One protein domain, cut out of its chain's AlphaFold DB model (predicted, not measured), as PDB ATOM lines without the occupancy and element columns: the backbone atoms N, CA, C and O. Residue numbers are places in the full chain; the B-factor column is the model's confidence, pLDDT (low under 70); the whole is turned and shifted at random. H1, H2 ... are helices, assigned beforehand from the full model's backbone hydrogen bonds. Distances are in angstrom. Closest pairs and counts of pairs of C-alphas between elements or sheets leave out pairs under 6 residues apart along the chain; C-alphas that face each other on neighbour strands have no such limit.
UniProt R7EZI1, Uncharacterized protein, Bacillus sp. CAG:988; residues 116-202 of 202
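Overview. This is residues 116 to 202 of the 202 residues of an uncharacterized protein of Bacillus sp. CAG:988 (UniProt R7EZI1). One very long helix, H4, sticks far out of a small head: H1, H2 and the short H3 are set in an arc round its first part, and residues 168 to 202 stand free. H1 packs on residues 156 to 164 of H4, and H1 and H2 make a V joined by a tight link. The printed part has 87 residues with four named helices, in the order H1, H2, H3, H4, and no named strand; the class is all helix. It is an extended rod, with a radius of gyration of the C-alphas of 22.4 A and spans of 74 by 28 by 20 A.

Arrangement. H4, residues 155 to 199, touches H1, residues 116 to 130, with residues 156 to 164 alone; the closest C-alphas, of Ala 122 and Val 156, are 5.5 A apart. These two helices run the same way at a steep tilt of 45 degrees. H2, residues 134 to 144, is close to H4 but not clearly touching, with the C-alphas of Leu 141 and Val 161 closest at 6.8 A; they run opposite ways at a steep tilt of 46 degrees. H2 is also close to H1 but not clearly touching, with the C-alphas of Ile 129 and Lys 137 closest at 6.4 A. H3, residues 149 to 152, is close to H4 but not clearly touching, Tyr 150 and Ala 158 having the closest C-alphas at 6.9 A; H1 and H3 are apart. In H1, H2 and H4 every O i to N i+4 pair is within hydrogen-bond range; H3 is too short for one.

Along the chain. H4 measures 65.9 A from C-alpha 155 at (6.912, 45.494, -24.982) to C-alpha 199 at (33.633, 28.712, 32.914). H1 begins at C-alpha 116 at (-1.081, 35.893, -24.748) and measures 21.1 A; H2 measures 15.7 A and H3 5.1 A.

Size, cuts and confidence. The C-alphas farthest apart, of Ala 117 and Tyr 202, are 74.9 A apart. The printed part has no cut, and its three links are tight. pLDDT is under 70 at residues 147 to 148 and 191 to 202.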
ATOM      1  N   VAL A 116      -1.479  37.255 -25.154       93.06
ATOM      2  CA  VAL A 116      -1.081  35.893 -24.748       93.06
ATOM      3  C   VAL A 116       0.073  35.345 -25.599       93.06
ATOM      4  O   VAL A 116       0.957  34.670 -25.072       93.06
ATOM      5  N   ALA A 117       0.087  35.647 -26.901       94.44
ATOM      6  CA  ALA A 117       1.168  35.249 -27.804       94.44
ATOM      7  C   ALA A 117       2.503  35.914 -27.427       94.44
ATOM      8  O   ALA A 117       3.520  35.229 -27.328       94.44
ATOM      9  N   ASP A 118       2.472  37.213 -27.126       95.31
ATOM     10  CA  ASP A 118       3.643  37.991 -26.720       95.31
ATOM     11  C   ASP A 118       4.183  37.529 -25.364       95.31
ATOM     12  O   ASP A 118       5.391  37.391 -25.193       95.31
ATOM     13  N   LEU A 119       3.304  37.198 -24.411       94.31
ATOM     14  CA  LEU A 119       3.709  36.594 -23.135       94.31
ATOM     15  C   LEU A 119       4.377  35.237 -23.320       94.31
ATOM     16  O   LEU A 119       5.321  34.914 -22.600       94.31
ATOM     17  N   LYS A 120       3.878  34.419 -24.252       94.25
ATOM     18  CA  LYS A 120       4.479  33.120 -24.550       94.25
ATOM     19  C   LYS A 120       5.884  33.304 -25.126       94.25
ATOM     20  O   LYS A 120       6.818  32.694 -24.614       94.25
ATOM     21  N   LEU A 121       6.028  34.193 -26.109       94.81
ATOM     22  CA  LEU A 121       7.322  34.547 -26.694       94.81
ATOM     23  C   LEU A 121       8.295  35.068 -25.628       94.81
ATOM     24  O   LEU A 121       9.438  34.626 -25.551       94.81
ATOM     25  N   ALA A 122       7.825  35.954 -24.749       94.62
ATOM     26  CA  ALA A 122       8.644  36.514 -23.686       94.62
ATOM     27  C   ALA A 122       9.150  35.445 -22.704       94.62
ATOM     28  O   ALA A 122      10.302  35.483 -22.277       94.62
ATOM     29  N   LYS A 123       8.310  34.459 -22.363       92.44
ATOM     30  CA  LYS A 123       8.700  33.328 -21.507       92.44
ATOM     31  C   LYS A 123       9.742  32.430 -22.169       92.44
ATOM     32  O   LYS A 123      10.677  31.999 -21.502       92.44
ATOM     33  N   GLU A 124       9.614  32.178 -23.470       94.00
ATOM     34  CA  GLU A 124      10.624  31.437 -24.236       94.00
ATOM     35  C   GLU A 124      11.976  32.170 -24.219       94.00
ATOM     36  O   GLU A 124      13.017  31.549 -23.996       94.00
ATOM     37  N   TRP A 125      11.967  33.499 -24.357       92.38
ATOM     38  CA  TRP A 125      13.180  34.320 -24.270       92.38
ATOM     39  C   TRP A 125      13.788  34.341 -22.870       92.38
ATOM     40  O   TRP A 125      15.007  34.263 -22.737       92.38
ATOM     41  N   LEU A 126      12.967  34.398 -21.820       92.12
ATOM     42  CA  LEU A 126      13.448  34.316 -20.441       92.12
ATOM     43  C   LEU A 126      14.182  32.999 -20.178       92.12
ATOM     44  O   LEU A 126      15.277  33.029 -19.627       92.12
ATOM     45  N   HIS A 127      13.650  31.869 -20.647       89.75
ATOM     46  CA  HIS A 127      14.342  30.582 -20.539       89.75
ATOM     47  C   HIS A 127      15.670  30.554 -21.301       89.75
ATOM     48  O   HIS A 127      16.649  29.997 -20.808       89.75
ATOM     49  N   ALA A 128      15.732  31.178 -22.481       89.31
ATOM     50  CA  ALA A 128      16.984  31.301 -23.222       89.31
ATOM     51  C   ALA A 128      18.020  32.137 -22.451       89.31
ATOM     52  O   ALA A 128      19.184  31.754 -22.393       89.31
ATOM     53  N   ILE A 129      17.597  33.235 -21.816       87.31
ATOM     54  CA  ILE A 129      18.461  34.101 -20.998       87.31
ATOM     55  C   ILE A 129      18.919  33.398 -19.717       87.31
ATOM     56  O   ILE A 129      20.059  33.569 -19.297       87.31
ATOM     57  N   GLU A 130      18.061  32.600 -19.081       84.25
ATOM     58  CA  GLU A 130      18.429  31.795 -17.908       84.25
ATOM     59  C   GLU A 130      19.487  30.735 -18.228       84.25
ATOM     60  O   GLU A 130      20.278  30.383 -17.356       84.25
ATOM     61  N   ALA A 131      19.515  30.242 -19.468       87.31
ATOM     62  CA  ALA A 131      20.512  29.287 -19.937       87.31
ATOM     63  C   ALA A 131      21.853  29.935 -20.336       87.31
ATOM     64  O   ALA A 131      22.827  29.211 -20.552       87.31
ATOM     65  N   MET A 132      21.921  31.267 -20.450       88.06
ATOM     66  CA  MET A 132      23.166  31.986 -20.728       88.06
ATOM     67  C   MET A 132      24.103  31.947 -19.518       88.06
ATOM     68  O   MET A 132      23.667  31.898 -18.366       88.06
ATOM     69  N   ASP A 133      25.407  32.025 -19.770       88.81
ATOM     70  CA  ASP A 133      26.362  32.270 -18.699       88.81
ATOM     71  C   ASP A 133      26.201  33.689 -18.119       88.81
ATOM     72  O   ASP A 133      25.597  34.592 -18.710       88.81
ATOM     73  N   THR A 134      26.745  33.886 -16.918       82.88
ATOM     74  CA  THR A 134      26.605  35.135 -16.162       82.88
ATOM     75  C   THR A 134      27.153  36.352 -16.913       82.88
ATOM     76  O   THR A 134      26.610  37.449 -16.763       82.88
ATOM     77  N   GLU A 135      28.220  36.195 -17.700       85.06
ATOM     78  CA  GLU A 135      28.858  37.300 -18.419       85.06
ATOM     79  C   GLU A 135      27.995  37.727 -19.608       85.06
ATOM     80  O   GLU A 135      27.623  38.901 -19.690       85.06
ATOM     81  N   ALA A 136      27.544  36.764 -20.418       86.00
ATOM     82  CA  ALA A 136      26.623  36.997 -21.528       86.00
ATOM     83  C   ALA A 136      25.291  37.616 -21.068       86.00
ATOM     84  O   ALA A 136      24.818  38.597 -21.648       86.00
ATOM     85  N   LYS A 137      24.706  37.118 -19.970       84.50
ATOM     86  CA  LYS A 137      23.483  37.697 -19.382       84.50
ATOM     87  C   LYS A 137      23.700  39.144 -18.930       84.50
ATOM     88  O   LYS A 137      22.833  39.999 -19.118       84.50
ATOM     89  N   THR A 138      24.857  39.432 -18.336       82.81
ATOM     90  CA  THR A 138      25.200  40.786 -17.878       82.81
ATOM     91  C   THR A 138      25.395  41.743 -19.053       82.81
ATOM     92  O   THR A 138      24.971  42.896 -18.975       82.81
ATOM     93  N   GLU A 139      26.035  41.291 -20.129       85.69
ATOM     94  CA  GLU A 139      26.222  42.068 -21.355       85.69
ATOM     95  C   GLU A 139      24.884  42.375 -22.036       85.69
ATOM     96  O   GLU A 139      24.584  43.546 -22.273       85.69
ATOM     97  N   TYR A 140      24.027  41.362 -22.202       86.19
ATOM     98  CA  TYR A 140      22.668  41.515 -22.729       86.19
ATOM     99  C   TYR A 140      21.865  42.578 -21.964       86.19
ATOM    100  O   TYR A 140      21.280  43.489 -22.554       86.19
ATOM    101  N   LEU A 141      21.865  42.509 -20.628       84.75
ATOM    102  CA  LEU A 141      21.151  43.485 -19.802       84.75
ATOM    103  C   LEU A 141      21.774  44.884 -19.891       84.75
ATOM    104  O   LEU A 141      21.043  45.871 -19.898       84.75
ATOM    105  N   LYS A 142      23.105  45.002 -19.973       83.19
ATOM    106  CA  LYS A 142      23.783  46.302 -20.120       83.19
ATOM    107  C   LYS A 142      23.406  47.006 -21.420       83.19
ATOM    108  O   LYS A 142      23.188  48.215 -21.384       83.19
ATOM    109  N   GLU A 143      23.327  46.277 -22.529       83.56
ATOM    110  CA  GLU A 143      22.947  46.830 -23.831       83.56
ATOM    111  C   GLU A 143      21.527  47.413 -23.779       83.56
ATOM    112  O   GLU A 143      21.310  48.592 -24.077       83.56
ATOM    113  N   LYS A 144      20.575  46.613 -23.286       82.88
ATOM    114  CA  LYS A 144      19.143  46.947 -23.222       82.88
ATOM    115  C   LYS A 144      18.797  48.028 -22.186       82.88
ATOM    116  O   LYS A 144      17.745  48.653 -22.291       82.88
ATOM    117  N   LEU A 145      19.664  48.251 -21.194       80.94
ATOM    118  CA  LEU A 145      19.501  49.258 -20.132       80.94
ATOM    119  C   LEU A 145      20.321  50.532 -20.364       80.94
ATOM    120  O   LEU A 145      20.441  51.359 -19.459       80.94
ATOM    121  N   SER A 146      20.932  50.697 -21.537       77.00
ATOM    122  CA  SER A 146      21.621  51.948 -21.844       77.00
ATOM    123  C   SER A 146      20.621  53.120 -21.948       77.00
ATOM    124  O   SER A 146      19.456  52.911 -22.305       77.00
ATOM    125  N   PRO A 147      21.025  54.356 -21.589       68.31
ATOM    126  CA  PRO A 147      20.106  55.494 -21.538       68.31
ATOM    127  C   PRO A 147      19.363  55.700 -22.864       68.31
ATOM    128  O   PRO A 147      19.987  55.764 -23.922       68.31
ATOM    129  N   GLY A 148      18.033  55.799 -22.812       69.44
ATOM    130  CA  GLY A 148      17.181  55.975 -23.991       69.44
ATOM    131  C   GLY A 148      16.901  54.703 -24.804       69.44
ATOM    132  O   GLY A 148      16.034  54.740 -25.677       69.44
ATOM    133  N   GLN A 149      17.592  53.582 -24.543       80.56
ATOM    134  CA  GLN A 149      17.309  52.305 -25.215       80.56
ATOM    135  C   GLN A 149      16.080  51.613 -24.634       80.56
ATOM    136  O   GLN A 149      15.284  51.060 -25.391       80.56
ATOM    137  N   TYR A 150      15.867  51.686 -23.315       83.06
ATOM    138  CA  TYR A 150      14.710  51.047 -22.680       83.06
ATOM    139  C   TYR A 150      13.375  51.568 -23.251       83.06
ATOM    140  O   TYR A 150      12.461  50.796 -23.568       83.06
ATOM    141  N   GLU A 151      13.261  52.882 -23.465       83.31
ATOM    142  CA  GLU A 151      12.078  53.483 -24.086       83.31
ATOM    143  C   GLU A 151      11.819  52.963 -25.507       83.31
ATOM    144  O   GLU A 151      10.657  52.863 -25.904       83.31
ATOM    145  N   GLN A 152      12.865  52.558 -26.231       87.88
ATOM    146  CA  GLN A 152      12.793  52.038 -27.602       87.88
ATOM    147  C   GLN A 152      12.543  50.527 -27.677       87.88
ATOM    148  O   GLN A 152      12.185  50.024 -28.740       87.88
ATOM    149  N   LEU A 153      12.683  49.799 -26.564       91.56
ATOM    150  CA  LEU A 153      12.432  48.358 -26.533       91.56
ATOM    151  C   LEU A 153      11.002  48.016 -26.953       91.56
ATOM    152  O   LEU A 153      10.052  48.745 -26.651       91.56
ATOM    153  N   SER A 154      10.830  46.851 -27.577       93.69
ATOM    154  CA  SER A 154       9.499  46.267 -27.723       93.69
ATOM    155  C   SER A 154       8.885  45.987 -26.341       93.69
ATOM    156  O   SER A 154       9.593  45.896 -25.336       93.69
ATOM    157  N   MET A 155       7.559  45.836 -26.260       94.94
ATOM    158  CA  MET A 155       6.912  45.494 -24.982       94.94
ATOM    159  C   MET A 155       7.339  44.108 -24.475       94.94
ATOM    160  O   MET A 155       7.445  43.904 -23.268       94.94
ATOM    161  N   VAL A 156       7.642  43.186 -25.396       95.06
ATOM    162  CA  VAL A 156       8.200  41.862 -25.086       95.06
ATOM    163  C   VAL A 156       9.590  42.009 -24.476       95.06
ATOM    164  O   VAL A 156       9.809  41.550 -23.360       95.06
ATOM    165  N   ASP A 157      10.507  42.707 -25.154       92.94
ATOM    166  CA  ASP A 157      11.858  42.976 -24.647       92.94
ATOM    167  C   ASP A 157      11.821  43.665 -23.276       92.94
ATOM    168  O   ASP A 157      12.547  43.276 -22.364       92.94
ATOM    169  N   ALA A 158      10.959  44.672 -23.110       93.38
ATOM    170  CA  ALA A 158      10.822  45.416 -21.862       93.38
ATOM    171  C   ALA A 158      10.366  44.519 -20.699       93.38
ATOM    172  O   ALA A 158      10.918  44.614 -19.602       93.38
ATOM    173  N   TYR A 159       9.411  43.613 -20.943       94.62
ATOM    174  CA  TYR A 159       8.988  42.616 -19.955       94.62
ATOM    175  C   TYR A 159      10.120  41.636 -19.629       94.62
ATOM    176  O   TYR A 159      10.399  41.384 -18.459       94.62
ATOM    177  N   VAL A 160      10.810  41.118 -20.649       93.38
ATOM    178  CA  VAL A 160      11.936  40.190 -20.476       93.38
ATOM    179  C   VAL A 160      13.038  40.823 -19.622       93.38
ATOM    180  O   VAL A 160      13.508  40.206 -18.668       93.38
ATOM    181  N   VAL A 161      13.418  42.070 -19.916       91.38
ATOM    182  CA  VAL A 161      14.421  42.818 -19.144       91.38
ATOM    183  C   VAL A 161      13.962  43.024 -17.699       91.38
ATOM    184  O   VAL A 161      14.746  42.771 -16.783       91.38
ATOM    185  N   HIS A 162      12.703  43.422 -17.474       90.69
ATOM    186  CA  HIS A 162      12.158  43.595 -16.125       90.69
ATOM    187  C   HIS A 162      12.255  42.307 -15.306       90.69
ATOM    188  O   HIS A 162      12.783  42.307 -14.195       90.69
ATOM    189  N   ILE A 163      11.764  41.194 -15.856       90.44
ATOM    190  CA  ILE A 163      11.734  39.911 -15.155       90.44
ATOM    191  C   ILE A 163      13.156  39.399 -14.903       90.44
ATOM    192  O   ILE A 163      13.457  38.966 -13.791       90.44
ATOM    193  N   ALA A 164      14.064  39.525 -15.874       86.75
ATOM    194  CA  ALA A 164      15.461  39.135 -15.702       86.75
ATOM    195  C   ALA A 164      16.156  39.914 -14.567       86.75
ATOM    196  O   ALA A 164      16.865  39.308 -13.762       86.75
ATOM    197  N   LEU A 165      15.915  41.229 -14.466       84.88
ATOM    198  CA  LEU A 165      16.409  42.065 -13.366       84.88
ATOM    199  C   LEU A 165      15.751  41.723 -12.028       84.88
ATOM    200  O   LEU A 165      16.421  41.687 -10.998       84.88
ATOM    201  N   TYR A 166      14.444  41.464 -12.035       83.00
ATOM    202  CA  TYR A 166      13.706  41.091 -10.835       83.00
ATOM    203  C   TYR A 166      14.247  39.792 -10.230       83.00
ATOM    204  O   TYR A 166      14.485  39.723  -9.023       83.00
ATOM    205  N   HIS A 167      14.505  38.782 -11.064       77.25
ATOM    206  CA  HIS A 167      15.124  37.534 -10.626       77.25
ATOM    207  C   HIS A 167      16.518  37.761 -10.033       77.25
ATOM    208  O   HIS A 167      16.785  37.271  -8.935       77.25
ATOM    209  N   ASP A 168      17.372  38.539 -10.704       74.81
ATOM    210  CA  ASP A 168      18.724  38.854 -10.219       74.81
ATOM    211  C   ASP A 168      18.696  39.567  -8.853       74.81
ATOM    212  O   ASP A 168      19.401  39.184  -7.916       74.81
ATOM    213  N   MET A 169      17.795  40.540  -8.688       75.69
ATOM    214  CA  MET A 169      17.584  41.239  -7.418       75.69
ATOM    215  C   MET A 169      17.147  40.274  -6.305       75.69
ATOM    216  O   MET A 169      17.749  40.259  -5.231       75.69
ATOM    217  N   VAL A 170      16.136  39.435  -6.553       75.75
ATOM    218  CA  VAL A 170      15.634  38.465  -5.564       75.75
ATOM    219  C   VAL A 170      16.715  37.449  -5.180       75.75
ATOM    220  O   VAL A 170      16.815  37.046  -4.018       75.75
ATOM    221  N   GLU A 171      17.539  37.009  -6.127       71.31
ATOM    222  CA  GLU A 171      18.669  36.126  -5.838       71.31
ATOM    223  C   GLU A 171      19.757  36.811  -5.010       71.31
ATOM    224  O   GLU A 171      20.304  36.193  -4.087       71.31
ATOM    225  N   SER A 172      20.039  38.083  -5.296       72.31
ATOM    226  CA  SER A 172      20.963  38.916  -4.526       72.31
ATOM    227  C   SER A 172      20.490  39.095  -3.079       72.31
ATOM    228  O   SER A 172      21.255  38.841  -2.146       72.31
ATOM    229  N   GLU A 173      19.208  39.403  -2.861       75.19
ATOM    230  CA  GLU A 173      18.613  39.501  -1.519       75.19
ATOM    231  C   GLU A 173      18.723  38.176  -0.755       75.19
ATOM    232  O   GLU A 173      19.227  38.134   0.370       75.19
ATOM    233  N   LYS A 174      18.366  37.052  -1.391       74.81
ATOM    234  CA  LYS A 174      18.522  35.713  -0.794       74.81
ATOM    235  C   LYS A 174      19.979  35.385  -0.463       74.81
ATOM    236  O   LYS A 174      20.245  34.633   0.479       74.81
ATOM    237  N   ARG A 175      20.940  35.864  -1.258       71.19
ATOM    238  CA  ARG A 175      22.378  35.703  -0.988       71.19
ATOM    239  C   ARG A 175      22.786  36.515   0.241       71.19
ATOM    240  O   ARG A 175      23.397  35.938   1.138       71.19
ATOM    241  N   CYS A 176      22.378  37.780   0.314       72.12
ATOM    242  CA  CYS A 176      22.618  38.660   1.459       72.12
ATOM    243  C   CYS A 176      22.054  38.063   2.760       72.12
ATOM    244  O   CYS A 176      22.772  37.905   3.745       72.12
ATOM    245  N   ASP A 177      20.806  37.593   2.737       78.31
ATOM    246  CA  ASP A 177      20.160  36.950   3.884       78.31
ATOM    247  C   ASP A 177      20.889  35.688   4.366       78.31
ATOM    248  O   ASP A 177      20.886  35.369   5.561       78.31
ATOM    249  N   ARG A 178      21.469  34.913   3.443       82.19
ATOM    250  CA  ARG A 178      22.277  33.735   3.793       82.19
ATOM    251  C   ARG A 178      23.580  34.150   4.464       82.19
ATOM    252  O   ARG A 178      23.950  33.538   5.464       82.19
ATOM    253  N   GLU A 179      24.237  35.193   3.965       80.31
ATOM    254  CA  GLU A 179      25.479  35.713   4.537       80.31
ATOM    255  C   GLU A 179      25.264  36.309   5.935       80.31
ATOM    256  O   GLU A 179      26.009  35.992   6.862       80.31
ATOM    257  N   ILE A 180      24.195  37.088   6.131       79.81
ATOM    258  CA  ILE A 180      23.816  37.615   7.450       79.81
ATOM    259  C   ILE A 180      23.586  36.462   8.430       79.81
ATOM    260  O   ILE A 180      24.140  36.463   9.531       79.81
ATOM    261  N   ARG A 181      22.819  35.440   8.029       83.94
ATOM    262  CA  ARG A 181      22.568  34.258   8.869       83.94
ATOM    263  C   ARG A 181      23.849  33.499   9.213       83.94
ATOM    264  O   ARG A 181      23.998  33.074  10.359       83.94
ATOM    265  N   ALA A 182      24.767  33.351   8.261       81.94
ATOM    266  CA  ALA A 182      26.062  32.717   8.494       81.94
ATOM    267  C   ALA A 182      26.894  33.502   9.522       81.94
ATOM    268  O   ALA A 182      27.323  32.921  10.517       81.94
ATOM    269  N   ARG A 183      27.016  34.826   9.362       79.56
ATOM    270  CA  ARG A 183      27.744  35.699  10.304       79.56
ATOM    271  C   ARG A 183      27.131  35.699  11.706       79.56
ATOM    272  O   ARG A 183      27.851  35.660  12.698       79.56
ATOM    273  N   VAL A 184      25.799  35.709  11.811       83.19
ATOM    274  CA  VAL A 184      25.101  35.600  13.105       83.19
ATOM    275  C   VAL A 184      25.409  34.262  13.777       83.19
ATOM    276  O   VAL A 184      25.684  34.224  14.976       83.19
ATOM    277  N   LYS A 185      25.406  33.162  13.014       86.81
ATOM    278  CA  LYS A 185      25.754  31.835  13.529       86.81
ATOM    279  C   LYS A 185      27.205  31.778  14.013       86.81
ATOM    280  O   LYS A 185      27.439  31.326  15.127       86.81
ATOM    281  N   GLU A 186      28.152  32.283  13.227       81.12
ATOM    282  CA  GLU A 186      29.571  32.346  13.605       81.12
ATOM    283  C   GLU A 186      29.791  33.157  14.886       81.12
ATOM    284  O   GLU A 186      30.482  32.699  15.797       81.12
ATOM    285  N   ASN A 187      29.151  34.324  15.006       79.19
ATOM    286  CA  ASN A 187      29.225  35.147  16.212       79.19
ATOM    287  C   ASN A 187      28.656  34.429  17.443       79.19
ATOM    288  O   ASN A 187      29.264  34.469  18.514       79.19
ATOM    289  N   ASN A 188      27.527  33.732  17.295       78.31
ATOM    290  CA  ASN A 188      26.931  32.952  18.380       78.31
ATOM    291  C   ASN A 188      27.815  31.763  18.786       78.31
ATOM    292  O   ASN A 188      28.006  31.518  19.979       78.31
ATOM    293  N   ASP A 189      28.411  31.062  17.821       79.62
ATOM    294  CA  ASP A 189      29.335  29.954  18.077       79.62
ATOM    295  C   ASP A 189      30.611  30.444  18.786       79.62
ATOM    296  O   ASP A 189      31.096  29.794  19.718       79.62
ATOM    297  N   MET A 190      31.136  31.613  18.404       72.31
ATOM    298  CA  MET A 190      32.260  32.261  19.087       72.31
ATOM    299  C   MET A 190      31.905  32.681  20.518       72.31
ATOM    300  O   MET A 190      32.678  32.396  21.434       72.31
ATOM    301  N   ALA A 191      30.736  33.290  20.736       69.44
ATOM    302  CA  ALA A 191      30.250  33.678  22.063       69.44
ATOM    303  C   ALA A 191      30.020  32.463  22.981       69.44
ATOM    304  O   ALA A 191      30.335  32.485  24.172       69.44
ATOM    305  N   PHE A 192      29.525  31.357  22.427       66.31
ATOM    306  CA  PHE A 192      29.353  30.110  23.165       66.31
ATOM    307  C   PHE A 192      30.698  29.474  23.551       66.31
ATOM    308  O   PHE A 192      30.877  29.011  24.683       66.31
ATOM    309  N   ARG A 193      31.678  29.479  22.637       68.31
ATOM    310  CA  ARG A 193      33.042  28.988  22.904       68.31
ATOM    311  C   ARG A 193      33.772  29.854  23.932       68.31
ATOM    312  O   ARG A 193      34.412  29.302  24.828       68.31
ATOM    313  N   SER A 194      33.649  31.179  23.857       65.31
ATOM    314  CA  SER A 194      34.257  32.097  24.829       65.31
ATOM    315  C   SER A 194      33.619  31.961  26.218       65.31
ATOM    316  O   SER A 194      34.344  31.863  27.208       65.31
ATOM    317  N   GLY A 195      32.292  31.811  26.301       60.62
ATOM    318  CA  GLY A 195      31.575  31.543  27.553       60.62
ATOM    319  C   GLY A 195      31.939  30.201  28.206       60.62
ATOM    320  O   GLY A 195      32.098  30.127  29.426       60.62
ATOM    321  N   ARG A 196      32.144  29.133  27.418       57.25
ATOM    322  CA  ARG A 196      32.660  27.841  27.922       57.25
ATOM    323  C   ARG A 196      34.093  27.936  28.434       57.25
ATOM    324  O   ARG A 196      34.407  27.344  29.464       57.25
ATOM    325  N   ASN A 197      34.955  28.663  27.728       56.19
ATOM    326  CA  ASN A 197      36.350  28.839  28.129       56.19
ATOM    327  C   ASN A 197      36.486  29.712  29.385       56.19
ATOM    328  O   ASN A 197      37.385  29.467  30.182       56.19
ATOM    329  N   ALA A 198      35.576  30.667  29.603       54.72
ATOM    330  CA  ALA A 198      35.498  31.424  30.851       54.72
ATOM    331  C   ALA A 198      35.080  30.535  32.036       54.72
ATOM    332  O   ALA A 198      35.701  30.598  33.088       54.72
ATOM    333  N   ARG A 199      34.099  29.638  31.857       53.00
ATOM    334  CA  ARG A 199      33.633  28.712  32.914       53.00
ATOM    335  C   ARG A 199      34.603  27.582  33.267       53.00
ATOM    336  O   ARG A 199      34.439  26.974  34.310       53.00
ATOM    337  N   ARG A 200      35.582  27.272  32.412       51.34
ATOM    338  CA  ARG A 200      36.640  26.279  32.697       51.34
ATOM    339  C   ARG A 200      37.828  26.850  33.478       51.34
ATOM    340  O   ARG A 200      38.709  26.088  33.853       51.34
ATOM    341  N   LYS A 201      37.884  28.173  33.657       49.44
ATOM    342  CA  LYS A 201      38.963  28.878  34.367       49.44
ATOM    343  C   LYS A 201      38.595  29.276  35.804       49.44
ATOM    344  O   LYS A 201      39.374  29.989  36.429       49.44
ATOM    345  N   TYR A 202      37.445  28.819  36.300       45.16
ATOM    346  CA  TYR A 202      37.005  28.959  37.688       45.16
ATOM    347  C   TYR A 202      36.778  27.580  38.293       45.16
ATOM    348  O   TYR A 202      36.220  26.726  37.566       45.16
TER     349      TYR A 202